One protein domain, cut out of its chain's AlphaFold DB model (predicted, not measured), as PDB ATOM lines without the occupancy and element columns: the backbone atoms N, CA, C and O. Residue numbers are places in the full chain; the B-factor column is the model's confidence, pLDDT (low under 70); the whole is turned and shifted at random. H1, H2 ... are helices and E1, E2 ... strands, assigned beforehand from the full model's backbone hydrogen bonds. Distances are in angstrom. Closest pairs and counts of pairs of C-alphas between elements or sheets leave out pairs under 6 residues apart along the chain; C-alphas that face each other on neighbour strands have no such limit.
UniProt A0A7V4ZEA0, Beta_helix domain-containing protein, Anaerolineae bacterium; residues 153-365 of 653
ATOM      1  N   GLY A 153     169.252 238.976 214.683       81.75
ATOM      2  CA  GLY A 153     168.072 239.593 215.299       81.75
ATOM      3  C   GLY A 153     168.161 239.620 216.822       81.75
ATOM      4  O   GLY A 153     168.107 240.680 217.447       81.75
ATOM      5  N   LEU A 154     168.351 238.438 217.401       90.00
ATOM      6  CA  LEU A 154     168.642 238.224 218.813       90.00
ATOM      7  C   LEU A 154     169.967 237.465 218.911       90.00
ATOM      8  O   LEU A 154     170.050 236.327 218.441       90.00
ATOM      9  N   GLU A 155     170.993 238.072 219.507       88.56
ATOM     10  CA  GLU A 155     172.284 237.426 219.754       88.56
ATOM     11  C   GLU A 155     172.587 237.320 221.246       88.56
ATOM     12  O   GLU A 155     172.569 238.307 221.977       88.56
ATOM     13  N   PHE A 156     172.932 236.109 221.681       88.19
ATOM     14  CA  PHE A 156     173.468 235.857 223.013       88.19
ATOM     15  C   PHE A 156     174.749 235.034 222.886       88.19
ATOM     16  O   PHE A 156     174.717 233.905 222.378       88.19
ATOM     17  N   ARG A 157     175.892 235.593 223.309       83.12
ATOM     18  CA  ARG A 157     177.207 234.959 223.117       83.12
ATOM     19  C   ARG A 157     178.113 234.951 224.347       83.12
ATOM     20  O   ARG A 157     178.176 235.916 225.094       83.12
ATOM     21  N   THR A 158     178.890 233.886 224.533       78.69
ATOM     22  CA  THR A 158     180.116 233.968 225.352       78.69
ATOM     23  C   THR A 158     181.266 234.412 224.456       78.69
ATOM     24  O   THR A 158     181.279 234.075 223.274       78.69
ATOM     25  N   GLU A 159     182.248 235.132 224.987       68.56
ATOM     26  CA  GLU A 159     183.442 235.550 224.252       68.56
ATOM     27  C   GLU A 159     184.693 234.772 224.679       68.56
ATOM     28  O   GLU A 159     184.839 234.331 225.819       68.56
ATOM     29  N   SER A 160     185.654 234.638 223.758       55.25
ATOM     30  CA  SER A 160     187.015 234.204 224.086       55.25
ATOM     31  C   SER A 160     188.000 235.360 223.920       55.25
ATOM     32  O   SER A 160     188.702 235.456 222.906       55.25
ATOM     33  N   THR A 161     188.090 236.233 224.922       50.84
ATOM     34  CA  THR A 161     189.156 237.241 224.966       50.84
ATOM     35  C   THR A 161     190.523 236.539 225.014       50.84
ATOM     36  O   THR A 161     190.744 235.552 225.724       50.84
ATOM     37  N   GLY A 162     191.434 236.964 224.136       46.75
ATOM     38  CA  GLY A 162     192.534 236.115 223.671       46.75
ATOM     39  C   GLY A 162     193.483 235.586 224.758       46.75
ATOM     40  O   GLY A 162     194.226 236.339 225.380       46.75
ATOM     41  N   GLY A 163     193.567 234.256 224.876       41.59
ATOM     42  CA  GLY A 163     194.713 233.553 225.472       41.59
ATOM     43  C   GLY A 163     194.599 233.119 226.939       41.59
ATOM     44  O   GLY A 163     195.489 232.402 227.402       41.59
ATOM     45  N   LEU A 164     193.530 233.469 227.661       44.69
ATOM     46  CA  LEU A 164     193.319 233.053 229.056       44.69
ATOM     47  C   LEU A 164     192.245 231.961 229.167       44.69
ATOM     48  O   LEU A 164     191.077 232.223 229.418       44.69
ATOM     49  N   ALA A 165     192.660 230.699 229.029       43.72
ATOM     50  CA  ALA A 165     191.787 229.517 229.081       43.72
ATOM     51  C   ALA A 165     191.252 229.158 230.494       43.72
ATOM     52  O   ALA A 165     191.064 227.980 230.797       43.72
ATOM     53  N   SER A 166     191.080 230.141 231.383       46.22
ATOM     54  CA  SER A 166     190.822 229.941 232.821       46.22
ATOM     55  C   SER A 166     189.597 230.668 233.379       46.22
ATOM     56  O   SER A 166     189.318 230.518 234.565       46.22
ATOM     57  N   LEU A 167     188.886 231.452 232.567       53.72
ATOM     58  CA  LEU A 167     187.652 232.133 232.960       53.72
ATOM     59  C   LEU A 167     186.514 231.571 232.107       53.72
ATOM     60  O   LEU A 167     186.543 231.670 230.882       53.72
ATOM     61  N   GLN A 168     185.563 230.900 232.756       64.56
ATOM     62  CA  GLN A 168     184.418 230.285 232.095       64.56
ATOM     63  C   GLN A 168     183.220 231.228 232.201       64.56
ATOM     64  O   GLN A 168     182.646 231.358 233.277       64.56
ATOM     65  N   GLN A 169     182.856 231.851 231.080       75.69
ATOM     66  CA  GLN A 169     181.585 232.558 230.952       75.69
ATOM     67  C   GLN A 169     180.425 231.563 230.792       75.69
ATOM     68  O   GLN A 169     180.627 230.452 230.283       75.69
ATOM     69  N   THR A 170     179.222 231.949 231.224       81.06
ATOM     70  CA  THR A 170     178.031 231.089 231.172       81.06
ATOM     71  C   THR A 170     176.780 231.808 230.682       81.06
ATOM     72  O   THR A 170     176.463 232.882 231.179       81.06
ATOM     73  N   ILE A 171     176.028 231.149 229.801       86.44
ATOM     74  CA  ILE A 171     174.650 231.467 229.419       86.44
ATOM     75  C   ILE A 171     173.737 230.386 230.023       86.44
ATOM     76  O   ILE A 171     173.915 229.198 229.736       86.44
ATOM     77  N   ASP A 172     172.782 230.772 230.868       88.38
ATOM     78  CA  ASP A 172     171.900 229.849 231.598       88.38
ATOM     79  C   ASP A 172     170.453 230.371 231.643       88.38
ATOM     80  O   ASP A 172     170.210 231.467 232.131       88.38
ATOM     81  N   GLY A 173     169.470 229.610 231.160       87.38
ATOM     82  CA  GLY A 173     168.060 230.002 231.304       87.38
ATOM     83  C   GLY A 173     167.591 231.069 230.309       87.38
ATOM     84  O   GLY A 173     166.789 231.924 230.667       87.38
ATOM     85  N   VAL A 174     168.091 231.061 229.069       92.56
ATOM     86  CA  VAL A 174     167.613 231.996 228.030       92.56
ATOM     87  C   VAL A 174     166.310 231.486 227.412       92.56
ATOM     88  O   VAL A 174     166.259 230.365 226.898       92.56
ATOM     89  N   VAL A 175     165.274 232.328 227.414       91.38
ATOM     90  CA  VAL A 175     163.951 232.048 226.838       91.38
ATOM     91  C   VAL A 175     163.630 233.066 225.744       91.38
ATOM     92  O   VAL A 175     163.526 234.261 225.998       91.38
ATOM     93  N   ILE A 176     163.430 232.594 224.516       94.50
ATOM     94  CA  ILE A 176     163.024 233.409 223.366       94.50
ATOM     95  C   ILE A 176     161.691 232.861 222.866       94.50
ATOM     96  O   ILE A 176     161.660 231.781 222.264       94.50
ATOM     97  N   GLN A 177     160.582 233.559 223.132       89.00
ATOM     98  CA  GLN A 177     159.255 233.023 222.823       89.00
ATOM     99  C   GLN A 177     158.227 233.996 222.240       89.00
ATOM    100  O   GLN A 177     158.155 235.167 222.602       89.00
ATOM    101  N   ASN A 178     157.366 233.463 221.370       81.25
ATOM    102  CA  ASN A 178     156.244 234.172 220.742       81.25
ATOM    103  C   ASN A 178     156.641 235.433 219.937       81.25
ATOM    104  O   ASN A 178     155.818 236.330 219.766       81.25
ATOM    105  N   ASN A 179     157.887 235.528 219.459       87.69
ATOM    106  CA  ASN A 179     158.370 236.679 218.689       87.69
ATOM    107  C   ASN A 179     158.077 236.525 217.185       87.69
ATOM    108  O   ASN A 179     158.144 235.421 216.645       87.69
ATOM    109  N   GLU A 180     157.831 237.632 216.485       87.31
ATOM    110  CA  GLU A 180     157.796 237.699 215.015       87.31
ATOM    111  C   GLU A 180     159.127 238.297 214.530       87.31
ATOM    112  O   GLU A 180     159.436 239.433 214.876       87.31
ATOM    113  N   ILE A 181     159.917 237.571 213.733       90.38
ATOM    114  CA  ILE A 181     161.219 238.028 213.213       90.38
ATOM    115  C   ILE A 181     161.235 237.916 211.687       90.38
ATOM    116  O   ILE A 181     161.051 236.829 211.139       90.38
ATOM    117  N   LYS A 182     161.447 239.029 210.984       87.62
ATOM    118  CA  LYS A 182     161.362 239.055 209.517       87.62
ATOM    119  C   LYS A 182     162.270 240.076 208.851       87.62
ATOM    120  O   LYS A 182     162.599 241.094 209.450       87.62
ATOM    121  N   SER A 183     162.606 239.861 207.581       81.38
ATOM    122  CA  SER A 183     163.390 240.824 206.787       81.38
ATOM    123  C   SER A 183     164.704 241.242 207.460       81.38
ATOM    124  O   SER A 183     165.123 242.389 207.358       81.38
ATOM    125  N   SER A 184     165.329 240.308 208.178       78.56
ATOM    126  CA  SER A 184     166.698 240.407 208.679       78.56
ATOM    127  C   SER A 184     167.678 239.981 207.587       78.56
ATOM    128  O   SER A 184     167.438 238.969 206.932       78.56
ATOM    129  N   LEU A 185     168.779 240.720 207.422       77.81
ATOM    130  CA  LEU A 185     169.912 240.319 206.577       77.81
ATOM    131  C   LEU A 185     170.922 239.419 207.320       77.81
ATOM    132  O   LEU A 185     171.763 238.766 206.702       77.81
ATOM    133  N   GLY A 186     170.858 239.380 208.655       77.25
ATOM    134  CA  GLY A 186     171.619 238.452 209.492       77.25
ATOM    135  C   GLY A 186     170.737 237.402 210.175       77.25
ATOM    136  O   GLY A 186     169.535 237.300 209.930       77.25
ATOM    137  N   ILE A 187     171.348 236.602 211.052       84.69
ATOM    138  CA  ILE A 187     170.749 235.402 211.661       84.69
ATOM    139  C   ILE A 187     169.643 235.779 212.669       84.69
ATOM    140  O   ILE A 187     169.959 236.335 213.720       84.69
ATOM    141  N   PRO A 188     168.356 235.468 212.424       90.31
ATOM    142  CA  PRO A 188     167.242 235.896 213.275       90.31
ATOM    143  C   PRO A 188     167.409 235.571 214.767       90.31
ATOM    144  O   PRO A 188     167.175 236.442 215.604       90.31
ATOM    145  N   ILE A 189     167.854 234.355 215.112       92.75
ATOM    146  CA  ILE A 189     168.176 233.949 216.490       92.75
ATOM    147  C   ILE A 189     169.533 233.239 216.520       92.75
ATOM    148  O   ILE A 189     169.701 232.187 215.899       92.75
ATOM    149  N   LYS A 190     170.491 233.769 217.288       90.19
ATOM    150  CA  LYS A 190     171.852 233.232 217.424       90.19
ATOM    151  C   LYS A 190     172.252 233.070 218.893       90.19
ATOM    152  O   LYS A 190     172.384 234.043 219.628       90.19
ATOM    153  N   LEU A 191     172.515 231.831 219.298       90.12
ATOM    154  CA  LEU A 191     173.010 231.467 220.630       90.12
ATOM    155  C   LEU A 191     174.394 230.827 220.470       90.12
ATOM    156  O   LEU A 191     174.509 229.748 219.884       90.12
ATOM    157  N   ALA A 192     175.463 231.489 220.920       85.19
ATOM    158  CA  ALA A 192     176.827 231.118 220.534       85.19
ATOM    159  C   ALA A 192     177.838 231.093 221.689       85.19
ATOM    160  O   ALA A 192     178.212 232.115 222.251       85.19
ATOM    161  N   ASN A 193     178.389 229.915 221.979       79.19
ATOM    162  CA  ASN A 193     179.421 229.765 223.002       79.19
ATOM    163  C   ASN A 193     180.847 229.861 222.407       79.19
ATOM    164  O   ASN A 193     181.460 228.833 222.127       79.19
ATOM    165  N   TYR A 194     181.404 231.060 222.185       75.50
ATOM    166  CA  TYR A 194     182.780 231.178 221.657       75.50
ATOM    167  C   TYR A 194     183.871 230.833 222.701       75.50
ATOM    168  O   TYR A 194     185.041 230.697 222.340       75.50
ATOM    169  N   GLY A 195     183.498 230.652 223.974       58.62
ATOM    170  CA  GLY A 195     184.368 230.278 225.093       58.62
ATOM    171  C   GLY A 195     185.123 228.939 224.959       58.62
ATOM    172  O   GLY A 195     184.883 228.111 224.081       58.62
ATOM    173  N   ALA A 196     186.103 228.734 225.847       51.00
ATOM    174  CA  ALA A 196     187.182 227.756 225.675       51.00
ATOM    175  C   ALA A 196     186.758 226.280 225.474       51.00
ATOM    176  O   ALA A 196     185.825 225.754 226.078       51.00
ATOM    177  N   THR A 197     187.573 225.569 224.688       51.25
ATOM    178  CA  THR A 197     187.393 224.196 224.169       51.25
ATOM    179  C   THR A 197     187.332 223.055 225.200       51.25
ATOM    180  O   THR A 197     187.388 221.887 224.810       51.25
ATOM    181  N   THR A 198     187.259 223.342 226.501       53.31
ATOM    182  CA  THR A 198     187.457 222.356 227.575       53.31
ATOM    183  C   THR A 198     186.168 221.789 228.173       53.31
ATOM    184  O   THR A 198     186.195 220.629 228.584       53.31
ATOM    185  N   ASN A 199     185.053 222.535 228.213       57.53
ATOM    186  CA  ASN A 199     183.739 221.989 228.597       57.53
ATOM    187  C   ASN A 199     182.545 222.866 228.133       57.53
ATOM    188  O   ASN A 199     182.097 223.730 228.891       57.53
ATOM    189  N   PRO A 200     181.987 222.653 226.922       56.44
ATOM    190  CA  PRO A 200     180.868 223.462 226.424       56.44
ATOM    191  C   PRO A 200     179.568 223.278 227.227       56.44
ATOM    192  O   PRO A 200     178.810 224.231 227.375       56.44
ATOM    193  N   LEU A 201     179.341 222.096 227.819       55.97
ATOM    194  CA  LEU A 201     178.104 221.774 228.548       55.97
ATOM    195  C   LEU A 201     177.898 222.618 229.819       55.97
ATOM    196  O   LEU A 201     176.770 222.773 230.270       55.97
ATOM    197  N   THR A 202     178.961 223.171 230.414       60.44
ATOM    198  CA  THR A 202     178.829 224.079 231.570       60.44
ATOM    199  C   THR A 202     178.739 225.558 231.187       60.44
ATOM    200  O   THR A 202     178.480 226.374 232.069       60.44
ATOM    201  N   ALA A 203     178.917 225.908 229.907       74.44
ATOM    202  CA  ALA A 203     178.927 227.291 229.419       74.44
ATOM    203  C   ALA A 203     177.615 227.734 228.751       74.44
ATOM    204  O   ALA A 203     177.362 228.931 228.700       74.44
ATOM    205  N   MET A 204     176.784 226.820 228.243       87.81
ATOM    206  CA  MET A 204     175.504 227.182 227.628       87.81
ATOM    207  C   MET A 204     174.445 226.117 227.938       87.81
ATOM    208  O   MET A 204     174.607 224.963 227.541       87.81
ATOM    209  N   ARG A 205     173.396 226.472 228.691       90.12
ATOM    210  CA  ARG A 205     172.375 225.511 229.150       90.12
ATOM    211  C   ARG A 205     170.992 226.123 229.397       90.12
ATOM    212  O   ARG A 205     170.862 227.342 229.464       90.12
ATOM    213  N   ASN A 206     169.987 225.263 229.579       89.62
ATOM    214  CA  ASN A 206     168.600 225.635 229.893       89.62
ATOM    215  C   ASN A 206     168.032 226.638 228.872       89.62
ATOM    216  O   ASN A 206     167.549 227.709 229.228       89.62
ATOM    217  N   LEU A 207     168.147 226.314 227.583       94.81
ATOM    218  CA  LEU A 207     167.735 227.201 226.493       94.81
ATOM    219  C   LEU A 207     166.334 226.836 226.005       94.81
ATOM    220  O   LEU A 207     166.074 225.670 225.706       94.81
ATOM    221  N   THR A 208     165.458 227.825 225.835       94.19
ATOM    222  CA  THR A 208     164.140 227.640 225.212       94.19
ATOM    223  C   THR A 208     163.941 228.622 224.064       94.19
ATOM    224  O   THR A 208     163.973 229.829 224.267       94.19
ATOM    225  N   VAL A 209     163.676 228.110 222.862       96.06
ATOM    226  CA  VAL A 209     163.242 228.899 221.700       96.06
ATOM    227  C   VAL A 209     161.884 228.360 221.255       96.06
ATOM    228  O   VAL A 209     161.817 227.269 220.685       96.06
ATOM    229  N   ALA A 210     160.794 229.062 221.577       86.81
ATOM    230  CA  ALA A 210     159.439 228.510 221.479       86.81
ATOM    231  C   ALA A 210     158.406 229.427 220.801       86.81
ATOM    232  O   ALA A 210     158.240 230.578 221.189       86.81
ATOM    233  N   GLY A 211     157.642 228.906 219.838       76.75
ATOM    234  CA  GLY A 211     156.489 229.622 219.268       76.75
ATOM    235  C   GLY A 211     156.821 230.893 218.476       76.75
ATOM    236  O   GLY A 211     155.946 231.731 218.282       76.75
ATOM    237  N   ASN A 212     158.070 231.075 218.040       87.62
ATOM    238  CA  ASN A 212     158.479 232.237 217.249       87.62
ATOM    239  C   ASN A 212     158.117 232.043 215.768       87.62
ATOM    240  O   ASN A 212     158.160 230.922 215.261       87.62
ATOM    241  N   ARG A 213     157.823 233.131 215.051       85.00
ATOM    242  CA  ARG A 213     157.547 233.148 213.607       85.00
ATOM    243  C   ARG A 213     158.669 233.881 212.875       85.00
ATOM    244  O   ARG A 213     158.831 235.080 213.062       85.00
ATOM    245  N   ILE A 214     159.450 233.161 212.071       91.50
ATOM    246  CA  ILE A 214     160.720 233.612 211.486       91.50
ATOM    247  C   ILE A 214     160.688 233.464 209.958       91.50
ATOM    248  O   ILE A 214     160.760 232.342 209.448       91.50
ATOM    249  N   HIS A 215     160.561 234.574 209.225       87.56
ATOM    250  CA  HIS A 215     160.304 234.529 207.775       87.56
ATOM    251  C   HIS A 215     160.795 235.723 206.962       87.56
ATOM    252  O   HIS A 215     160.973 236.812 207.493       87.56
ATOM    253  N   GLY A 216     160.983 235.537 205.656       82.38
ATOM    254  CA  GLY A 216     161.386 236.606 204.743       82.38
ATOM    255  C   GLY A 216     162.744 237.210 205.090       82.38
ATOM    256  O   GLY A 216     162.909 238.414 204.920       82.38
ATOM    257  N   ASN A 217     163.654 236.424 205.677       82.81
ATOM    258  CA  ASN A 217     165.002 236.849 206.055       82.81
ATOM    259  C   ASN A 217     165.997 236.429 204.965       82.81
ATOM    260  O   ASN A 217     166.030 235.254 204.588       82.81
ATOM    261  N   ASP A 218     166.824 237.367 204.506       74.19
ATOM    262  CA  ASP A 218     167.847 237.116 203.493       74.19
ATOM    263  C   ASP A 218     169.174 236.789 204.195       74.19
ATOM    264  O   ASP A 218     169.627 237.563 205.028       74.19
ATOM    265  N   GLY A 219     169.854 235.689 203.859       61.38
ATOM    266  CA  GLY A 219     171.151 235.314 204.451       61.38
ATOM    267  C   GLY A 219     172.345 236.173 203.990       61.38
ATOM    268  O   GLY A 219     173.386 235.643 203.592       61.38
ATOM    269  N   ILE A 220     172.214 237.503 203.992       58.00
ATOM    270  CA  ILE A 220     173.225 238.466 203.522       58.00
ATOM    271  C   ILE A 220     174.017 239.024 204.713       58.00
ATOM    272  O   ILE A 220     174.157 240.233 204.879       58.00
ATOM    273  N   ALA A 221     174.608 238.146 205.527       52.50
ATOM    274  CA  ALA A 221     175.581 238.606 206.514       52.50
ATOM    275  C   ALA A 221     176.812 239.196 205.780       52.50
ATOM    276  O   ALA A 221     177.458 238.472 205.006       52.50
ATOM    277  N   PRO A 222     177.200 240.465 206.025       48.00
ATOM    278  CA  PRO A 222     178.377 241.081 205.405       48.00
ATOM    279  C   PRO A 222     179.709 240.514 205.934       48.00
ATOM    280  O   PRO A 222     180.773 240.799 205.378       48.00
ATOM    281  N   HIS A 223     179.668 239.692 206.989       47.97
ATOM    282  CA  HIS A 223     180.829 239.071 207.623       47.97
ATOM    283  C   HIS A 223     181.056 237.610 207.190       47.97
ATOM    284  O   HIS A 223     180.159 236.926 206.703       47.97
ATOM    285  N   GLU A 224     182.293 237.126 207.354       48.50
ATOM    286  CA  GLU A 224     182.868 235.930 206.700       48.50
ATOM    287  C   GLU A 224     182.251 234.563 207.082       48.50
ATOM    288  O   GLU A 224     182.797 233.510 206.740       48.50
ATOM    289  N   GLU A 225     181.119 234.529 207.785       55.28
ATOM    290  CA  GLU A 225     180.527 233.282 208.264       55.28
ATOM    291  C   GLU A 225     179.812 232.530 207.117       55.28
ATOM    292  O   GLU A 225     179.068 233.084 206.302       55.28
ATOM    293  N   THR A 226     180.101 231.228 207.010       52.88
ATOM    294  CA  THR A 226     179.653 230.338 205.913       52.88
ATOM    295  C   THR A 226     178.507 229.406 206.329       52.88
ATOM    296  O   THR A 226     178.287 228.359 205.708       52.88
ATOM    297  N   SER A 227     177.800 229.812 207.385       58.91
ATOM    298  CA  SER A 227     176.696 229.128 208.058       58.91
ATOM    299  C   SER A 227     175.637 230.177 208.390       58.91
ATOM    300  O   SER A 227     175.960 231.173 209.029       58.91
ATOM    301  N   HIS A 228     174.418 229.986 207.893       74.06
ATOM    302  CA  HIS A 228     173.314 230.950 207.954       74.06
ATOM    303  C   HIS A 228     172.059 230.166 208.303       74.06
ATOM    304  O   HIS A 228     171.779 229.173 207.634       74.06
ATOM    305  N   ALA A 229     171.331 230.548 209.347       86.75
ATOM    306  CA  ALA A 229     170.117 229.844 209.735       86.75
ATOM    307  C   ALA A 229     169.087 230.789 210.349       86.75
ATOM    308  O   ALA A 229     169.463 231.845 210.851       86.75
ATOM    309  N   ALA A 230     167.811 230.399 210.364       90.81
ATOM    310  CA  ALA A 230     166.796 231.133 211.120       90.81
ATOM    311  C   ALA A 230     167.032 231.016 212.642       90.81
ATOM    312  O   ALA A 230     166.964 232.013 213.360       90.81
ATOM    313  N   ILE A 231     167.385 229.820 213.125       93.56
ATOM    314  CA  ILE A 231     167.826 229.575 214.506       93.56
ATOM    315  C   ILE A 231     169.197 228.893 214.475       93.56
ATOM    316  O   ILE A 231     169.310 227.765 213.995       93.56
ATOM    317  N   TRP A 232     170.232 229.528 215.028       91.56
ATOM    318  CA  TRP A 232     171.571 228.944 215.145       91.56
ATOM    319  C   TRP A 232     172.004 228.785 216.601       91.56
ATOM    320  O   TRP A 232     172.196 229.767 217.318       91.56
ATOM    321  N   LEU A 233     172.229 227.538 217.018       91.06
ATOM    322  CA  LEU A 233     172.954 227.222 218.244       91.06
ATOM    323  C   LEU A 233     174.368 226.781 217.869       91.06
ATOM    324  O   LEU A 233     174.571 225.805 217.137       91.06
ATOM    325  N   ARG A 234     175.365 227.497 218.384       84.75
ATOM    326  CA  ARG A 234     176.774 227.308 218.046       84.75
ATOM    327  C   ARG A 234     177.576 226.893 219.276       84.75
ATOM    328  O   ARG A 234     177.405 227.428 220.366       84.75
ATOM    329  N   TYR A 235     178.512 225.970 219.057       80.19
ATOM    330  CA  TYR A 235     179.503 225.494 220.033       80.19
ATOM    331  C   TYR A 235     179.025 224.592 221.197       80.19
ATOM    332  O   TYR A 235     179.851 224.233 222.035       80.19
ATOM    333  N   GLY A 236     177.792 224.072 221.169       84.06
ATOM    334  CA  GLY A 236     177.331 223.019 222.094       84.06
ATOM    335  C   GLY A 236     176.631 223.555 223.343       84.06
ATOM    336  O   GLY A 236     177.005 224.610 223.851       84.06
ATOM    337  N   ALA A 237     175.615 222.830 223.820       88.94
ATOM    338  CA  ALA A 237     174.765 223.231 224.944       88.94
ATOM    339  C   ALA A 237     174.090 222.035 225.641       88.94
ATOM    340  O   ALA A 237     174.001 220.950 225.061       88.94
ATOM    341  N   SER A 238     173.565 222.229 226.854       90.81
ATOM    342  CA  SER A 238     172.670 221.255 227.502       90.81
ATOM    343  C   SER A 238     171.249 221.783 227.705       90.81
ATOM    344  O   SER A 238     171.031 222.988 227.774       90.81
ATOM    345  N   ASP A 239     170.281 220.875 227.817       90.50
ATOM    346  CA  ASP A 239     168.909 221.177 228.240       90.50
ATOM    347  C   ASP A 239     168.264 222.229 227.315       90.50
ATOM    348  O   ASP A 239     167.880 223.327 227.715       90.50
ATOM    349  N   VAL A 240     168.232 221.885 226.025       94.25
ATOM    350  CA  VAL A 240     167.817 222.748 224.915       94.25
ATOM    351  C   VAL A 240     166.446 222.322 224.412       94.25
ATOM    352  O   VAL A 240     166.268 221.182 223.988       94.25
ATOM    353  N   THR A 241     165.500 223.257 224.375       93.00
ATOM    354  CA  THR A 241     164.174 223.079 223.775       93.00
ATOM    355  C   THR A 241     163.974 224.072 222.634       93.00
ATOM    356  O   THR A 241     163.913 225.277 222.861       93.00
ATOM    357  N   ILE A 242     163.824 223.575 221.408       96.06
ATOM    358  CA  ILE A 242     163.405 224.357 220.237       96.06
ATOM    359  C   ILE A 242     162.045 223.805 219.814       96.06
ATOM    360  O   ILE A 242     161.974 222.678 219.323       96.06
ATOM    361  N   ARG A 243     160.948 224.536 220.042       83.56
ATOM    362  CA  ARG A 243     159.603 223.990 219.791       83.56
ATOM    363  C   ARG A 243     158.593 224.951 219.187       83.56
ATOM    364  O   ARG A 243     158.648 226.149 219.432       83.56
ATOM    365  N   ASP A 244     157.629 224.409 218.454       75.88
ATOM    366  CA  ASP A 244     156.478 225.148 217.918       75.88
ATOM    367  C   ASP A 244     156.840 226.385 217.054       75.88
ATOM    368  O   ASP A 244     155.992 227.251 216.839       75.88
ATOM    369  N   ASN A 245     158.085 226.517 216.571       84.81
ATOM    370  CA  ASN A 245     158.514 227.678 215.782       84.81
ATOM    371  C   ASN A 245     158.072 227.544 214.317       84.81
ATOM    372  O   ASN A 245     158.163 226.467 213.724       84.81
ATOM    373  N   LEU A 246     157.626 228.650 213.726       81.88
ATOM    374  CA  LEU A 246     157.197 228.768 212.335       81.88
ATOM    375  C   LEU A 246     158.305 229.422 211.507       81.88
ATOM    376  O   LEU A 246     158.455 230.637 211.538       81.88
ATOM    377  N   ILE A 247     159.069 228.623 210.769       90.19
ATOM    378  CA  ILE A 247     160.247 229.044 210.008       90.19
ATOM    379  C   ILE A 247     159.980 228.796 208.520       90.19
ATOM    380  O   ILE A 247     159.879 227.646 208.094       90.19
ATOM    381  N   TYR A 248     159.825 229.856 207.727       85.00
ATOM    382  CA  TYR A 248     159.479 229.731 206.305       85.00
ATOM    383  C   TYR A 248     160.001 230.903 205.464       85.00
ATOM    384  O   TYR A 248     160.342 231.935 206.029       85.00
ATOM    385  N   ASP A 249     160.086 230.747 204.140       79.81
ATOM    386  CA  ASP A 249     160.518 231.789 203.188       79.81
ATOM    387  C   ASP A 249     161.810 232.521 203.619       79.81
ATOM    388  O   ASP A 249     161.844 233.748 203.674       79.81
ATOM    389  N   ASN A 250     162.869 231.792 203.989       83.12
ATOM    390  CA  ASN A 250     164.164 232.402 204.319       83.12
ATOM    391  C   ASN A 250     165.236 231.949 203.323       83.12
ATOM    392  O   ASN A 250     165.456 230.745 203.174       83.12
ATOM    393  N   ASP A 251     165.991 232.903 202.772       81.19
ATOM    394  CA  ASP A 251     167.190 232.672 201.949       81.19
ATOM    395  C   ASP A 251     168.400 232.329 202.854       81.19
ATOM    396  O   ASP A 251     169.466 232.950 202.810       81.19
ATOM    397  N   ASN A 252     168.208 231.343 203.735       74.25
ATOM    398  CA  ASN A 252     169.154 230.863 204.740       74.25
ATOM    399  C   ASN A 252     169.604 229.432 204.425       74.25
ATOM    400  O   ASN A 252     168.841 228.623 203.914       74.25
ATOM    401  N   LEU A 253     170.824 229.065 204.830       78.88
ATOM    402  CA  LEU A 253     171.335 227.698 204.650       78.88
ATOM    403  C   LEU A 253     170.641 226.656 205.544       78.88
ATOM    404  O   LEU A 253     170.787 225.461 205.293       78.88
ATOM    405  N   SER A 254     169.925 227.053 206.599       88.75
ATOM    406  CA  SER A 254     169.024 226.144 207.314       88.75
ATOM    407  C   SER A 254     167.875 226.850 208.036       88.75
ATOM    408  O   SER A 254     168.005 227.998 208.452       88.75
ATOM    409  N   GLY A 255     166.789 226.129 208.314       92.50
ATOM    410  CA  GLY A 255     165.793 226.575 209.291       92.50
ATOM    411  C   GLY A 255     166.389 226.578 210.704       92.50
ATOM    412  O   GLY A 255     166.531 227.620 211.343       92.50
ATOM    413  N   ILE A 256     166.831 225.411 211.171       94.56
ATOM    414  CA  ILE A 256     167.531 225.249 212.454       94.56
ATOM    415  C   ILE A 256     168.945 224.723 212.185       94.56
ATOM    416  O   ILE A 256     169.114 223.781 211.419       94.56
ATOM    417  N   TRP A 257     169.970 225.278 212.832       92.69
ATOM    418  CA  TRP A 257     171.350 224.786 212.757       92.69
ATOM    419  C   TRP A 257     171.906 224.547 214.162       92.69
ATOM    420  O   TRP A 257     171.940 225.451 214.996       92.69
ATOM    421  N   LEU A 258     172.408 223.335 214.411       91.38
ATOM    422  CA  LEU A 258     173.163 222.971 215.608       91.38
ATOM    423  C   LEU A 258     174.627 222.679 215.255       91.38
ATOM    424  O   LEU A 258     174.921 221.733 214.527       91.38
ATOM    425  N   GLY A 259     175.558 223.467 215.800       84.19
ATOM    426  CA  GLY A 259     177.001 223.252 215.632       84.19
ATOM    427  C   GLY A 259     177.682 224.283 214.730       84.19
ATOM    428  O   GLY A 259     177.376 225.472 214.814       84.19
ATOM    429  N   GLY A 260     178.658 223.848 213.930       74.06
ATOM    430  CA  GLY A 260     179.479 224.712 213.073       74.06
ATOM    431  C   GLY A 260     180.991 224.483 213.203       74.06
ATOM    432  O   GLY A 260     181.471 223.733 214.057       74.06
ATOM    433  N   VAL A 261     181.760 225.177 212.357       57.38
ATOM    434  CA  VAL A 261     183.180 224.890 212.073       57.38
ATOM    435  C   VAL A 261     184.066 224.815 213.334       57.38
ATOM    436  O   VAL A 261     184.242 225.796 214.066       57.38
ATOM    437  N   GLY A 262     184.672 223.645 213.577       61.72
ATOM    438  CA  GLY A 262     185.613 223.401 214.677       61.72
ATOM    439  C   GLY A 262     185.689 221.930 215.109       61.72
ATOM    440  O   GLY A 262     185.189 221.046 214.428       61.72
ATOM    441  N   SER A 263     186.327 221.665 216.256       57.50
ATOM    442  CA  SER A 263     186.323 220.344 216.922       57.50
ATOM    443  C   SER A 263     184.914 219.900 217.331       57.50
ATOM    444  O   SER A 263     184.105 220.762 217.636       57.50
ATOM    445  N   THR A 264     184.639 218.601 217.452       66.94
ATOM    446  CA  THR A 264     183.312 218.056 217.799       66.94
ATOM    447  C   THR A 264     182.646 218.728 219.025       66.94
ATOM    448  O   THR A 264     183.306 218.924 220.051       66.94
ATOM    449  N   LYS A 265     181.354 219.095 218.936       80.69
ATOM    450  CA  LYS A 265     180.590 219.847 219.966       80.69
ATOM    451  C   LYS A 265     179.517 218.997 220.650       80.69
ATOM    452  O   LYS A 265     178.650 218.466 219.973       80.69
ATOM    453  N   ALA A 266     179.509 218.926 221.978       86.38
ATOM    454  CA  ALA A 266     178.492 218.161 222.700       86.38
ATOM    455  C   ALA A 266     177.160 218.924 222.818       86.38
ATOM    456  O   ALA A 266     177.150 220.075 223.257       86.38
ATOM    457  N   TYR A 267     176.059 218.247 222.494       89.25
ATOM    458  CA  TYR A 267     174.701 218.621 222.879       89.25
ATOM    459  C   TYR A 267     174.093 217.526 223.763       89.25
ATOM    460  O   TYR A 267     174.210 216.330 223.469       89.25
ATOM    461  N   THR A 268     173.446 217.929 224.854       90.38
ATOM    462  CA  THR A 268     172.843 217.010 225.831       90.38
ATOM    463  C   THR A 268     171.419 217.441 226.152       90.38
ATOM    464  O   THR A 268     171.198 218.624 226.357       90.38
ATOM    465  N   ASN A 269     170.465 216.509 226.249       88.88
ATOM    466  CA  ASN A 269     169.058 216.827 226.550       88.88
ATOM    467  C   ASN A 269     168.467 217.840 225.545       88.88
ATOM    468  O   ASN A 269     168.176 218.983 225.887       88.88
ATOM    469  N   LEU A 270     168.348 217.417 224.286       91.94
ATOM    470  CA  LEU A 270     167.888 218.231 223.160       91.94
ATOM    471  C   LEU A 270     166.476 217.807 222.733       91.94
ATOM    472  O   LEU A 270     166.264 216.664 222.330       91.94
ATOM    473  N   LEU A 271     165.535 218.744 222.760       88.00
ATOM    474  CA  LEU A 271     164.174 218.582 222.261       88.00
ATOM    475  C   LEU A 271     163.941 219.531 221.081       88.00
ATOM    476  O   LEU A 271     163.989 220.748 221.247       88.00
ATOM    477  N   ILE A 272     163.664 218.972 219.903       93.44
ATOM    478  CA  ILE A 272     163.205 219.700 218.717       93.44
ATOM    479  C   ILE A 272     161.817 219.164 218.365       93.44
ATOM    480  O   ILE A 272     161.709 218.040 217.868       93.44
ATOM    481  N   GLN A 273     160.753 219.918 218.660       81.56
ATOM    482  CA  GLN A 273     159.380 219.406 218.538       81.56
ATOM    483  C   GLN A 273     158.367 220.415 217.992       81.56
ATOM    484  O   GLN A 273     158.349 221.565 218.413       81.56
ATOM    485  N   GLY A 274     157.482 219.996 217.084       69.56
ATOM    486  CA  GLY A 274     156.389 220.850 216.594       69.56
ATOM    487  C   GLY A 274     156.825 222.044 215.733       69.56
ATOM    488  O   GLY A 274     156.001 222.894 215.406       69.56
ATOM    489  N   ASN A 275     158.108 222.153 215.375       83.56
ATOM    490  CA  ASN A 275     158.590 223.227 214.509       83.56
ATOM    491  C   ASN A 275     158.186 222.957 213.058       83.56
ATOM    492  O   ASN A 275     158.127 221.808 212.623       83.56
ATOM    493  N   ARG A 276     157.994 224.017 212.279       83.81
ATOM    494  CA  ARG A 276     157.864 223.951 210.824       83.81
ATOM    495  C   ARG A 276     159.055 224.667 210.205       83.81
ATOM    496  O   ARG A 276     159.215 225.852 210.467       83.81
ATOM    497  N   CYS A 277     159.839 223.966 209.392       89.75
ATOM    498  CA  CYS A 277     160.890 224.534 208.550       89.75
ATOM    499  C   CYS A 277     160.527 224.263 207.088       89.75
ATOM    500  O   CYS A 277     160.567 223.114 206.638       89.75
ATOM    501  N   GLU A 278     160.141 225.303 206.360       84.69
ATOM    502  CA  GLU A 278     159.610 225.191 205.001       84.69
ATOM    503  C   GLU A 278     160.269 226.176 204.045       84.69
ATOM    504  O   GLU A 278     160.602 227.289 204.444       84.69
ATOM    505  N   GLY A 279     160.432 225.797 202.776       81.56
ATOM    506  CA  GLY A 279     160.866 226.728 201.733       81.56
ATOM    507  C   GLY A 279     162.179 227.442 202.055       81.56
ATOM    508  O   GLY A 279     162.341 228.599 201.681       81.56
ATOM    509  N   GLN A 280     163.083 226.808 202.813       86.19
ATOM    510  CA  GLN A 280     164.415 227.360 203.038       86.19
ATOM    511  C   GLN A 280     165.198 227.250 201.728       86.19
ATOM    512  O   GLN A 280     165.307 226.160 201.156       86.19
ATOM    513  N   THR A 281     165.708 228.382 201.251       79.62
ATOM    514  CA  THR A 281     166.259 228.543 199.901       79.62
ATOM    515  C   THR A 281     167.754 228.846 199.921       79.62
ATOM    516  O   THR A 281     168.271 229.613 200.734       79.62
ATOM    517  N   GLY A 282     168.491 228.199 199.017       67.31
ATOM    518  CA  GLY A 282     169.945 228.285 198.943       67.31
ATOM    519  C   GLY A 282     170.432 229.627 198.391       67.31
ATOM    520  O   GLY A 282     170.038 230.052 197.306       67.31
ATOM    521  N   PHE A 283     171.365 230.268 199.101       65.69
ATOM    522  CA  PHE A 283     171.887 231.588 198.736       65.69
ATOM    523  C   PHE A 283     172.524 231.633 197.328       65.69
ATOM    524  O   PHE A 283     173.537 230.979 197.060       65.69
ATOM    525  N   TRP A 284     171.967 232.462 196.440       49.25
ATOM    526  CA  TRP A 284     172.266 232.461 194.997       49.25
ATOM    527  C   TRP A 284     173.644 233.043 194.599       49.25
ATOM    528  O   TRP A 284     174.158 232.699 193.533       49.25
ATOM    529  N   ASP A 285     174.268 233.908 195.415       52.66
ATOM    530  CA  ASP A 285     175.480 234.671 195.023       52.66
ATOM    531  C   ASP A 285     176.814 234.123 195.585       52.66
ATOM    532  O   ASP A 285     177.868 234.749 195.466       52.66
ATOM    533  N   LYS A 286     176.824 232.916 196.170       49.69
ATOM    534  CA  LYS A 286     178.077 232.185 196.445       49.69
ATOM    535  C   LYS A 286     178.195 230.992 195.501       49.69
ATOM    536  O   LYS A 286     177.317 230.144 195.431       49.69
ATOM    537  N   ALA A 287     179.336 230.889 194.813       44.72
ATOM    538  CA  ALA A 287     179.650 229.832 193.838       44.72
ATOM    539  C   ALA A 287     179.834 228.414 194.442       44.72
ATOM    540  O   ALA A 287     180.402 227.532 193.800       44.72
ATOM    541  N   ASP A 288     179.374 228.223 195.675       52.88
ATOM    542  CA  ASP A 288     179.348 226.988 196.446       52.88
ATOM    543  C   ASP A 288     177.928 226.884 197.023       52.88
ATOM    544  O   ASP A 288     177.672 227.249 198.172       52.88
ATOM    545  N   THR A 289     176.978 226.508 196.159       52.44
ATOM    546  CA  THR A 289     175.547 226.393 196.475       52.44
ATOM    547  C   THR A 289     175.335 225.227 197.433       52.44
ATOM    548  O   THR A 289     175.004 224.111 197.019       52.44
ATOM    549  N   LYS A 290     175.573 225.472 198.722       63.81
ATOM    550  CA  LYS A 290     175.125 224.575 199.780       63.81
ATOM    551  C   LYS A 290     173.593 224.560 199.754       63.81
ATOM    552  O   LYS A 290     173.001 225.639 199.747       63.81
ATOM    553  N   PRO A 291     172.965 223.378 199.697       69.44
ATOM    554  CA  PRO A 291     171.518 223.291 199.751       69.44
ATOM    555  C   PRO A 291     171.019 223.766 201.124       69.44
ATOM    556  O   PRO A 291     171.751 223.658 202.110       69.44
ATOM    557  N   ALA A 292     169.811 224.324 201.174       86.62
ATOM    558  CA  ALA A 292     169.240 224.868 202.400       86.62
ATOM    559  C   ALA A 292     168.382 223.816 203.114       86.62
ATOM    560  O   ALA A 292     167.402 223.326 202.561       86.62
ATOM    561  N   ASP A 293     168.777 223.438 204.328       91.62
ATOM    562  CA  ASP A 293     168.204 222.301 205.058       91.62
ATOM    563  C   ASP A 293     167.115 222.724 206.073       91.62
ATOM    564  O   ASP A 293     167.157 223.809 206.652       91.62
ATOM    565  N   GLY A 294     166.155 221.855 206.389       93.75
ATOM    566  CA  GLY A 294     165.178 222.119 207.456       93.75
ATOM    567  C   GLY A 294     165.832 222.191 208.846       93.75
ATOM    568  O   GLY A 294     165.621 223.143 209.608       93.75
ATOM    569  N   LEU A 295     166.676 221.203 209.153       94.81
ATOM    570  CA  LEU A 295     167.496 221.093 210.361       94.81
ATOM    571  C   LEU A 295     168.899 220.569 210.013       94.81
ATOM    572  O   LEU A 295     169.038 219.436 209.557       94.81
ATOM    573  N   THR A 296     169.940 221.330 210.340       92.94
ATOM    574  CA  THR A 296     171.350 220.930 210.201       92.94
ATOM    575  C   THR A 296     171.973 220.560 211.543       92.94
ATOM    576  O   THR A 296     171.860 221.296 212.524       92.94
ATOM    577  N   LEU A 297     172.696 219.437 211.575       91.12
ATOM    578  CA  LEU A 297     173.519 218.982 212.695       91.12
ATOM    579  C   LEU A 297     174.970 218.830 212.207       91.12
ATOM    580  O   LEU A 297     175.286 217.873 211.497       91.12
ATOM    581  N   ASP A 298     175.839 219.781 212.573       87.38
ATOM    582  CA  ASP A 298     177.173 219.953 211.977       87.38
ATOM    583  C   ASP A 298     178.321 219.925 212.993       87.38
ATOM    584  O   ASP A 298     178.516 220.857 213.780       87.38
ATOM    585  N   GLY A 299     179.109 218.846 212.962       84.38
ATOM    586  CA  GLY A 299     180.279 218.659 213.823       84.38
ATOM    587  C   GLY A 299     179.921 218.450 215.294       84.38
ATOM    588  O   GLY A 299     180.622 218.961 216.171       84.38
ATOM    589  N   ILE A 300     178.823 217.748 215.592       86.44
ATOM    590  CA  ILE A 300     178.299 217.605 216.958       86.44
ATOM    591  C   ILE A 300     178.390 216.170 217.496       86.44
ATOM    592  O   ILE A 300     178.595 215.227 216.746       86.44
ATOM    593  N   THR A 301     178.205 215.999 218.805       89.38
ATOM    594  CA  THR A 301     177.916 214.731 219.488       89.38
ATOM    595  C   THR A 301     176.637 214.878 220.300       89.38
ATOM    596  O   THR A 301     176.438 215.884 220.978       89.38
ATOM    597  N   LEU A 302     175.778 213.863 220.258       88.94
ATOM    598  CA  LEU A 302     174.488 213.846 220.950       88.94
ATOM    599  C   LEU A 302     174.537 212.936 222.185       88.94
ATOM    600  O   LEU A 302     175.093 211.838 222.138       88.94
ATOM    601  N   SER A 303     173.958 213.375 223.306       88.69
ATOM    602  CA  SER A 303     173.820 212.550 224.517       88.69
ATOM    603  C   SER A 303     172.614 212.940 225.383       88.69
ATOM    604  O   SER A 303     171.933 213.931 225.129       88.69
ATOM    605  N   GLY A 304     172.328 212.152 226.424       86.81
ATOM    606  CA  GLY A 304     171.114 212.332 227.227       86.81
ATOM    607  C   GLY A 304     169.855 211.986 226.428       86.81
ATOM    608  O   GLY A 304     169.881 211.073 225.603       86.81
ATOM    609  N   THR A 305     168.758 212.698 226.681       81.69
ATOM    610  CA  THR A 305     167.529 212.555 225.880       81.69
ATOM    611  C   THR A 305     167.640 213.426 224.636       81.69
ATOM    612  O   THR A 305     167.733 214.640 224.761       81.69
ATOM    613  N   VAL A 306     167.622 212.842 223.439       85.75
ATOM    614  CA  VAL A 306     167.547 213.618 222.193       85.75
ATOM    615  C   VAL A 306     166.322 213.186 221.407       85.75
ATOM    616  O   VAL A 306     166.147 211.996 221.158       85.75
ATOM    617  N   SER A 307     165.476 214.152 221.057       82.75
ATOM    618  CA  SER A 307     164.234 213.940 220.320       82.75
ATOM    619  C   SER A 307     164.080 214.995 219.230       82.75
ATOM    620  O   SER A 307     164.145 216.191 219.517       82.75
ATOM    621  N   VAL A 308     163.871 214.546 217.993       89.88
ATOM    622  CA  VAL A 308     163.446 215.378 216.863       89.88
ATOM    623  C   VAL A 308     162.136 214.778 216.357       89.88
ATOM    624  O   VAL A 308     162.170 213.812 215.603       89.88
ATOM    625  N   GLN A 309     160.988 215.257 216.838       80.12
ATOM    626  CA  GLN A 309     159.676 214.619 216.611       80.12
ATOM    627  C   GLN A 309     158.573 215.647 216.338       80.12
ATOM    628  O   GLN A 309     158.693 216.798 216.737       80.12
ATOM    629  N   ASP A 310     157.495 215.252 215.660       69.56
ATOM    630  CA  ASP A 310     156.335 216.107 215.352       69.56
ATOM    631  C   ASP A 310     156.659 217.409 214.579       69.56
ATOM    632  O   ASP A 310     155.844 218.330 214.540       69.56
ATOM    633  N   ASN A 311     157.842 217.521 213.965       82.38
ATOM    634  CA  ASN A 311     158.228 218.670 213.141       82.38
ATOM    635  C   ASN A 311     157.767 218.490 211.687       82.38
ATOM    636  O   ASN A 311     157.539 217.376 211.213       82.38
ATOM    637  N   TYR A 312     157.683 219.600 210.961       82.38
ATOM    638  CA  TYR A 312     157.273 219.678 209.565       82.38
ATOM    639  C   TYR A 312     158.425 220.238 208.727       82.38
ATOM    640  O   TYR A 312     158.689 221.439 208.764       82.38
ATOM    641  N   PHE A 313     159.085 219.376 207.961       89.38
ATOM    642  CA  PHE A 313     160.135 219.737 207.009       89.38
ATOM    643  C   PHE A 313     159.556 219.655 205.589       89.38
ATOM    644  O   PHE A 313     159.068 218.594 205.192       89.38
ATOM    645  N   ILE A 314     159.463 220.780 204.870       82.38
ATOM    646  CA  ILE A 314     158.673 220.866 203.628       82.38
ATOM    647  C   ILE A 314     159.336 221.766 202.577       82.38
ATOM    648  O   ILE A 314     159.416 222.976 202.758       82.38
ATOM    649  N   GLY A 315     159.675 221.213 201.414       81.75
ATOM    650  CA  GLY A 315     160.056 222.000 200.237       81.75
ATOM    651  C   GLY A 315     161.311 222.848 200.436       81.75
ATOM    652  O   GLY A 315     161.397 223.935 199.872       81.75
ATOM    653  N   ASN A 316     162.242 222.379 201.261       88.38
ATOM    654  CA  ASN A 316     163.547 222.993 201.456       88.38
ATOM    655  C   ASN A 316     164.471 222.608 200.280       88.38
ATOM    656  O   ASN A 316     164.342 221.520 199.719       88.38
ATOM    657  N   ASP A 317     165.414 223.472 199.889       88.12
ATOM    658  CA  ASP A 317     166.336 223.179 198.768       88.12
ATOM    659  C   ASP A 317     167.301 222.002 199.058       88.12
ATOM    660  O   ASP A 317     167.980 221.502 198.152       88.12
ATOM    661  N   GLY A 318     167.408 221.590 200.324       89.88
ATOM    662  CA  GLY A 318     168.246 220.501 200.815       89.88
ATOM    663  C   GLY A 318     167.491 219.331 201.416       89.88
ATOM    664  O   GLY A 318     166.600 218.762 200.798       89.88
ATOM    665  N   TYR A 319     167.946 218.905 202.591       93.69
ATOM    666  CA  TYR A 319     167.317 217.864 203.382       93.69
ATOM    667  C   TYR A 319     166.453 218.477 204.481       93.69
ATOM    668  O   TYR A 319     166.869 219.421 205.150       93.69
ATOM    669  N   GLY A 320     165.326 217.850 204.804       94.31
ATOM    670  CA  GLY A 320     164.550 218.197 205.989       94.31
ATOM    671  C   GLY A 320     165.366 218.031 207.270       94.31
ATOM    672  O   GLY A 320     165.309 218.874 208.159       94.31
ATOM    673  N   VAL A 321     166.213 216.993 207.328       95.38
ATOM    674  CA  VAL A 321     167.230 216.822 208.378       95.38
ATOM    675  C   VAL A 321     168.568 216.399 207.764       95.38
ATOM    676  O   VAL A 321     168.690 215.319 207.177       95.38
ATOM    677  N   ASN A 322     169.594 217.228 207.959       93.56
ATOM    678  CA  ASN A 322     170.963 217.014 207.510       93.56
ATOM    679  C   ASN A 322     171.930 216.824 208.690       93.56
ATOM    680  O   ASN A 322     172.418 217.772 209.301       93.56
ATOM    681  N   ASN A 323     172.265 215.572 208.983       91.94
ATOM    682  CA  ASN A 323     173.450 215.213 209.753       91.94
ATOM    683  C   ASN A 323     174.677 215.267 208.819       91.94
ATOM    684  O   ASN A 323     174.892 214.346 208.024       91.94
ATOM    685  N   THR A 324     175.463 216.346 208.866       88.50
ATOM    686  CA  THR A 324     176.613 216.541 207.954       88.50
ATOM    687  C   THR A 324     177.831 215.709 208.377       88.50
ATOM    688  O   THR A 324     178.673 215.358 207.545       88.50
ATOM    689  N   THR A 325     177.912 215.340 209.662       84.31
ATOM    690  CA  THR A 325     179.026 214.588 210.265       84.31
ATOM    691  C   THR A 325     178.574 213.313 211.002       84.31
ATOM    692  O   THR A 325     178.812 213.185 212.206       84.31
ATOM    693  N   PRO A 326     177.991 212.299 210.327       79.25
ATOM    694  CA  PRO A 326     177.368 211.157 211.014       79.25
ATOM    695  C   PRO A 326     178.319 210.296 211.853       79.25
ATOM    696  O   PRO A 326     177.883 209.599 212.766       79.25
ATOM    697  N   GLY A 327     179.622 210.329 211.551       78.38
ATOM    698  CA  GLY A 327     180.650 209.633 212.332       78.38
ATOM    699  C   GLY A 327     180.899 210.235 213.720       78.38
ATOM    700  O   GLY A 327     181.321 209.504 214.614       78.38
ATOM    701  N   ASP A 328     180.599 211.525 213.893       77.19
ATOM    702  CA  ASP A 328     180.719 212.257 215.157       77.19
ATOM    703  C   ASP A 328     179.361 212.297 215.877       77.19
ATOM    704  O   ASP A 328     179.265 211.942 217.052       77.19
ATOM    705  N   THR A 329     178.296 212.648 215.145       77.38
ATOM    706  CA  THR A 329     176.929 212.803 215.672       77.38
ATOM    707  C   THR A 329     176.328 211.482 216.154       77.38
ATOM    708  O   THR A 329     175.532 211.466 217.095       77.38
ATOM    709  N   GLY A 330     176.696 210.369 215.510       82.25
ATOM    710  CA  GLY A 330     175.950 209.118 215.588       82.25
ATOM    711  C   GLY A 330     174.642 209.187 214.793       82.25
ATOM    712  O   GLY A 330     174.456 210.065 213.946       82.25
ATOM    713  N   THR A 331     173.737 208.244 215.061       87.12
ATOM    714  CA  THR A 331     172.392 208.233 214.469       87.12
ATOM    715  C   THR A 331     171.491 209.245 215.176       87.12
ATOM    716  O   THR A 331     171.274 209.136 216.382       87.12
ATOM    717  N   VAL A 332     170.936 210.194 214.423       89.44
ATOM    718  CA  VAL A 332     169.909 211.135 214.897       89.44
ATOM    719  C   VAL A 332     168.545 210.463 214.791       89.44
ATOM    720  O   VAL A 332     168.181 210.037 213.701       89.44
ATOM    721  N   VAL A 333     167.789 210.378 215.889       87.19
ATOM    722  CA  VAL A 333     166.413 209.851 215.879       87.19
ATOM    723  C   VAL A 333     165.448 210.991 215.547       87.19
ATOM    724  O   VAL A 333     165.151 211.835 216.393       87.19
ATOM    725  N   ALA A 334     164.998 211.010 214.294       90.12
ATOM    726  CA  ALA A 334     164.082 211.966 213.682       90.12
ATOM    727  C   ALA A 334     162.753 211.299 213.261       90.12
ATOM    728  O   ALA A 334     162.231 211.525 212.164       90.12
ATOM    729  N   GLU A 335     162.208 210.452 214.133       82.12
ATOM    730  CA  GLU A 335     160.902 209.799 213.968       82.12
ATOM    731  C   GLU A 335     159.728 210.800 214.087       82.12
ATOM    732  O   GLU A 335     159.880 211.917 214.565       82.12
ATOM    733  N   TYR A 336     158.528 210.405 213.660       73.94
ATOM    734  CA  TYR A 336     157.257 211.142 213.770       73.94
ATOM    735  C   TYR A 336     157.241 212.566 213.179       73.94
ATOM    736  O   TYR A 336     156.316 213.326 213.437       73.94
ATOM    737  N   ASN A 337     158.204 212.919 212.326       80.38
ATOM    738  CA  ASN A 337     158.179 214.163 211.551       80.38
ATOM    739  C   ASN A 337     157.412 213.989 210.226       80.38
ATOM    740  O   ASN A 337     157.319 212.878 209.687       80.38
ATOM    741  N   TRP A 338     156.889 215.093 209.692       79.94
ATOM    742  CA  TRP A 338     156.354 215.216 208.336       79.94
ATOM    743  C   TRP A 338     157.419 215.775 207.383       79.94
ATOM    744  O   TRP A 338     158.189 216.653 207.763       79.94
ATOM    745  N   TRP A 339     157.436 215.282 206.141       84.06
ATOM    746  CA  TRP A 339     158.529 215.498 205.178       84.06
ATOM    747  C   TRP A 339     158.049 216.024 203.819       84.06
ATOM    748  O   TRP A 339     158.615 215.665 202.792       84.06
ATOM    749  N   GLY A 340     156.921 216.732 203.761       72.31
ATOM    750  CA  GLY A 340     156.314 217.185 202.499       72.31
ATOM    751  C   GLY A 340     155.594 216.096 201.683       72.31
ATOM    752  O   GLY A 340     154.669 216.418 200.938       72.31
ATOM    753  N   ASP A 341     155.926 214.811 201.865       73.94
ATOM    754  CA  ASP A 341     155.333 213.690 201.122       73.94
ATOM    755  C   ASP A 341     154.844 212.538 202.016       73.94
ATOM    756  O   ASP A 341     155.449 212.163 203.022       73.94
ATOM    757  N   VAL A 342     153.741 211.918 201.589       61.16
ATOM    758  CA  VAL A 342     153.081 210.780 202.247       61.16
ATOM    759  C   VAL A 342     153.953 209.520 202.281       61.16
ATOM    760  O   VAL A 342     153.790 208.680 203.167       61.16
ATOM    761  N   ALA A 343     154.875 209.381 201.327       71.81
ATOM    762  CA  ALA A 343     155.871 208.315 201.276       71.81
ATOM    763  C   ALA A 343     157.115 208.612 202.142       71.81
ATOM    764  O   ALA A 343     158.077 207.846 202.107       71.81
ATOM    765  N   GLY A 344     157.091 209.698 202.923       77.88
ATOM    766  CA  GLY A 344     158.183 210.117 203.796       77.88
ATOM    767  C   GLY A 344     159.273 210.889 203.051       77.88
ATOM    768  O   GLY A 344     159.056 211.332 201.920       77.88
ATOM    769  N   PRO A 345     160.473 211.030 203.640       90.00
ATOM    770  CA  PRO A 345     161.520 211.895 203.095       90.00
ATOM    771  C   PRO A 345     162.055 211.436 201.733       90.00
ATOM    772  O   PRO A 345     162.691 212.212 201.039       90.00
ATOM    773  N   THR A 346     161.797 210.193 201.316       90.25
ATOM    774  CA  THR A 346     162.206 209.683 199.991       90.25
ATOM    775  C   THR A 346     161.075 209.686 198.953       90.25
ATOM    776  O   THR A 346     161.239 209.145 197.856       90.25
ATOM    777  N   GLY A 347     159.922 210.278 199.286       81.50
ATOM    778  CA  GLY A 347     158.805 210.464 198.362       81.50
ATOM    779  C   GLY A 347     159.113 211.449 197.222       81.50
ATOM    780  O   GLY A 347     160.105 212.173 197.281       81.50
ATOM    781  N   PRO A 348     158.276 211.514 196.168       77.25
ATOM    782  CA  PRO A 348     158.474 212.440 195.045       77.25
ATOM    783  C   PRO A 348     158.533 213.926 195.424       77.25
ATOM    784  O   PRO A 348     159.188 214.688 194.720       77.25
ATOM    785  N   ASN A 349     157.857 214.318 196.507       76.12
ATOM    786  CA  ASN A 349     157.914 215.654 197.117       76.12
ATOM    787  C   ASN A 349     158.560 215.592 198.517       76.12
ATOM    788  O   ASN A 349     158.306 216.447 199.361       76.12
ATOM    789  N   GLY A 350     159.283 214.501 198.791       83.25
ATOM    790  CA  GLY A 350     159.867 214.202 200.086       83.25
ATOM    791  C   GLY A 350     161.091 215.069 200.318       83.25
ATOM    792  O   GLY A 350     162.000 215.079 199.493       83.25
ATOM    793  N   ASP A 351     161.124 215.748 201.457       86.12
ATOM    794  CA  ASP A 351     162.154 216.729 201.808       86.12
ATOM    795  C   ASP A 351     163.531 216.104 202.085       86.12
ATOM    796  O   ASP A 351     164.476 216.800 202.409       86.12
ATOM    797  N   GLY A 352     163.676 214.780 201.988       93.56
ATOM    798  CA  GLY A 352     164.949 214.092 202.163       93.56
ATOM    799  C   GLY A 352     165.480 214.034 203.601       93.56
ATOM    800  O   GLY A 352     165.078 214.763 204.504       93.56
ATOM    801  N   VAL A 353     166.445 213.136 203.795       95.06
ATOM    802  CA  VAL A 353     167.338 213.104 204.960       95.06
ATOM    803  C   VAL A 353     168.751 212.749 204.516       95.06
ATOM    804  O   VAL A 353     168.931 212.005 203.544       95.06
ATOM    805  N   SER A 354     169.759 213.224 205.247       93.94
ATOM    806  CA  SER A 354     171.137 212.777 205.034       93.94
ATOM    807  C   SER A 354     171.409 211.398 205.668       93.94
ATOM    808  O   SER A 354     170.557 210.771 206.304       93.94
ATOM    809  N   ALA A 355     172.625 210.878 205.480       90.38
ATOM    810  CA  ALA A 355     173.048 209.632 206.114       90.38
ATOM    811  C   ALA A 355     173.135 209.776 207.646       90.38
ATOM    812  O   ALA A 355     173.572 210.799 208.156       90.38
ATOM    813  N   GLY A 356     172.791 208.724 208.394       89.25
ATOM    814  CA  GLY A 356     172.833 208.765 209.864       89.25
ATOM    815  C   GLY A 356     171.694 209.564 210.503       89.25
ATOM    816  O   GLY A 356     171.816 209.985 211.650       89.25
ATOM    817  N   VAL A 357     170.597 209.758 209.775       93.75
ATOM    818  CA  VAL A 357     169.292 210.124 210.325       93.75
ATOM    819  C   VAL A 357     168.413 208.876 210.268       93.75
ATOM    820  O   VAL A 357     168.243 208.289 209.199       93.75
ATOM    821  N   ASP A 358     167.901 208.447 211.417       91.06
ATOM    822  CA  ASP A 358     166.838 207.453 211.506       91.06
ATOM    823  C   ASP A 358     165.508 208.194 211.558       91.06
ATOM    824  O   ASP A 358     165.297 209.036 212.424       91.06
ATOM    825  N   TYR A 359     164.651 207.935 210.583       89.44
ATOM    826  CA  TYR A 359     163.406 208.661 210.380       89.44
ATOM    827  C   TYR A 359     162.202 207.728 210.349       89.44
ATOM    828  O   TYR A 359     161.134 208.206 210.005       89.44
ATOM    829  N   ASP A 360     162.348 206.426 210.627       81.12
ATOM    830  CA  ASP A 360     161.277 205.424 210.520       81.12
ATOM    831  C   ASP A 360     160.868 204.917 211.918       81.12
ATOM    832  O   ASP A 360     161.686 204.290 212.590       81.12
ATOM    833  N   PRO A 361     159.623 205.141 212.381       74.75
ATOM    834  CA  PRO A 361     158.486 205.722 211.662       74.75
ATOM    835  C   PRO A 361     158.604 207.233 211.445       74.75
ATOM    836  O   PRO A 361     158.665 207.989 212.405       74.75
ATOM    837  N   TRP A 362     158.493 207.701 210.199       68.81
ATOM    838  CA  TRP A 362     158.155 209.104 209.911       68.81
ATOM    839  C   TRP A 362     156.650 209.202 210.021       68.81
ATOM    840  O   TRP A 362     156.023 208.212 209.670       68.81
ATOM    841  N   HIS A 363     156.066 210.329 210.447       59.69
ATOM    842  CA  HIS A 363     154.647 210.429 210.833       59.69
ATOM    843  C   HIS A 363     153.703 209.666 209.870       59.69
ATOM    844  O   HIS A 363     153.267 210.219 208.847       59.69
ATOM    845  N   PRO A 364     153.374 208.384 210.148       44.06
ATOM    846  CA  PRO A 364     152.917 207.504 209.095       44.06
ATOM    847  C   PRO A 364     151.438 207.295 209.299       44.06
ATOM    848  O   PRO A 364     151.007 206.456 210.087       44.06
ATOM    849  N   VAL A 365     150.669 208.065 208.540       38.53
ATOM    850  CA  VAL A 365     149.480 207.584 207.835       38.53
ATOM    851  C   VAL A 365     148.870 206.294 208.414       38.53
ATOM    852  O   VAL A 365     149.017 205.203 207.846       38.53
TER     853      VAL A 365
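What this domain is: This is residues 153 to 365 of the 653 residues of the protein "Beta_helix domain-containing protein" of Anaerolineae bacterium (UniProt A0A7V4ZEA0). The chain is wound in stacked turns, a solenoid of parallel strands: turn after turn adds one strand to each of three sheets, from E1, E2 and E3 at one end of the stack to E13, E14 and E15 near the other. The two larger sheets are face to face, and the third, of short strands, closes one side between them, while the last residues, 330 to 365, form a long stretch of loops after H1. The 213 printed residues hold sixteen named strands, E1 to E16, followed by one named helix, H1; the class is mostly strand, though only 90 residues are in named elements. The whole is compact, with a radius of gyration of the C-alphas of 16.1 A and spans of 53 by 36 by 34 A.

How they stand to each other: Begin with the largest sheet, which runs E1, residues 154 to 158, E4, 189 to 193, E7, 229 to 234, E10, 254 to 259, E13, 293 to 298, and E16, 321 to 323. Between E1 and E4, look for N 156 and O 190, 3.0 A apart. The second sheet runs E2, residues 171 to 177, E5, 204 to 210, E8, 237 to 243, E11, 265 to 273, and E14, 300 to 309, and is twisted. Between E5 and E8, N 209 and O 241 are 2.8 A apart. These two form a sandwich, two sheets face to face, 9.7 A centre to centre where they face each other. The third sheet runs E3, residues 180 to 182, E6, 213 to 215, E9, 246 to 248, E12, 276 to 278, and E15, 312 to 314. Between E9 and E12, N 247 and O 276 are 2.8 A apart. See how E8 runs on into E9 at 81 degrees. H1, residues 326 to 329, stands at the second sheet's level; its closest C-alphas to E14 are Thr 329 and Thr 301, 4.4 A apart. H1 is too short for an O i to N i+4 pair, and its one O i to N i+3 pair is not within range.

Where its parts are: Find C-alpha 154 at (168.642, 238.224, 218.813); from there E1 runs 13.9 A to C-alpha 158. E11 is 21.3 A long and bends by 74 degrees at residue 269; E14, 18.9 A, bends by 106 degrees at residue 304. H1 ends at C-alpha 329, (176.929, 212.803, 215.672).

The domain as a whole: The C-alphas farthest apart, those of Gly 163 and Val 365, are 55.1 A apart. The printed part has no cut. The links E1 to E2, E6 to E7 and E12 to E13 are long. Mean pLDDT of the printed part is 79.1; 48 residues are under 70, among them 159 to 168 and 282 to 291.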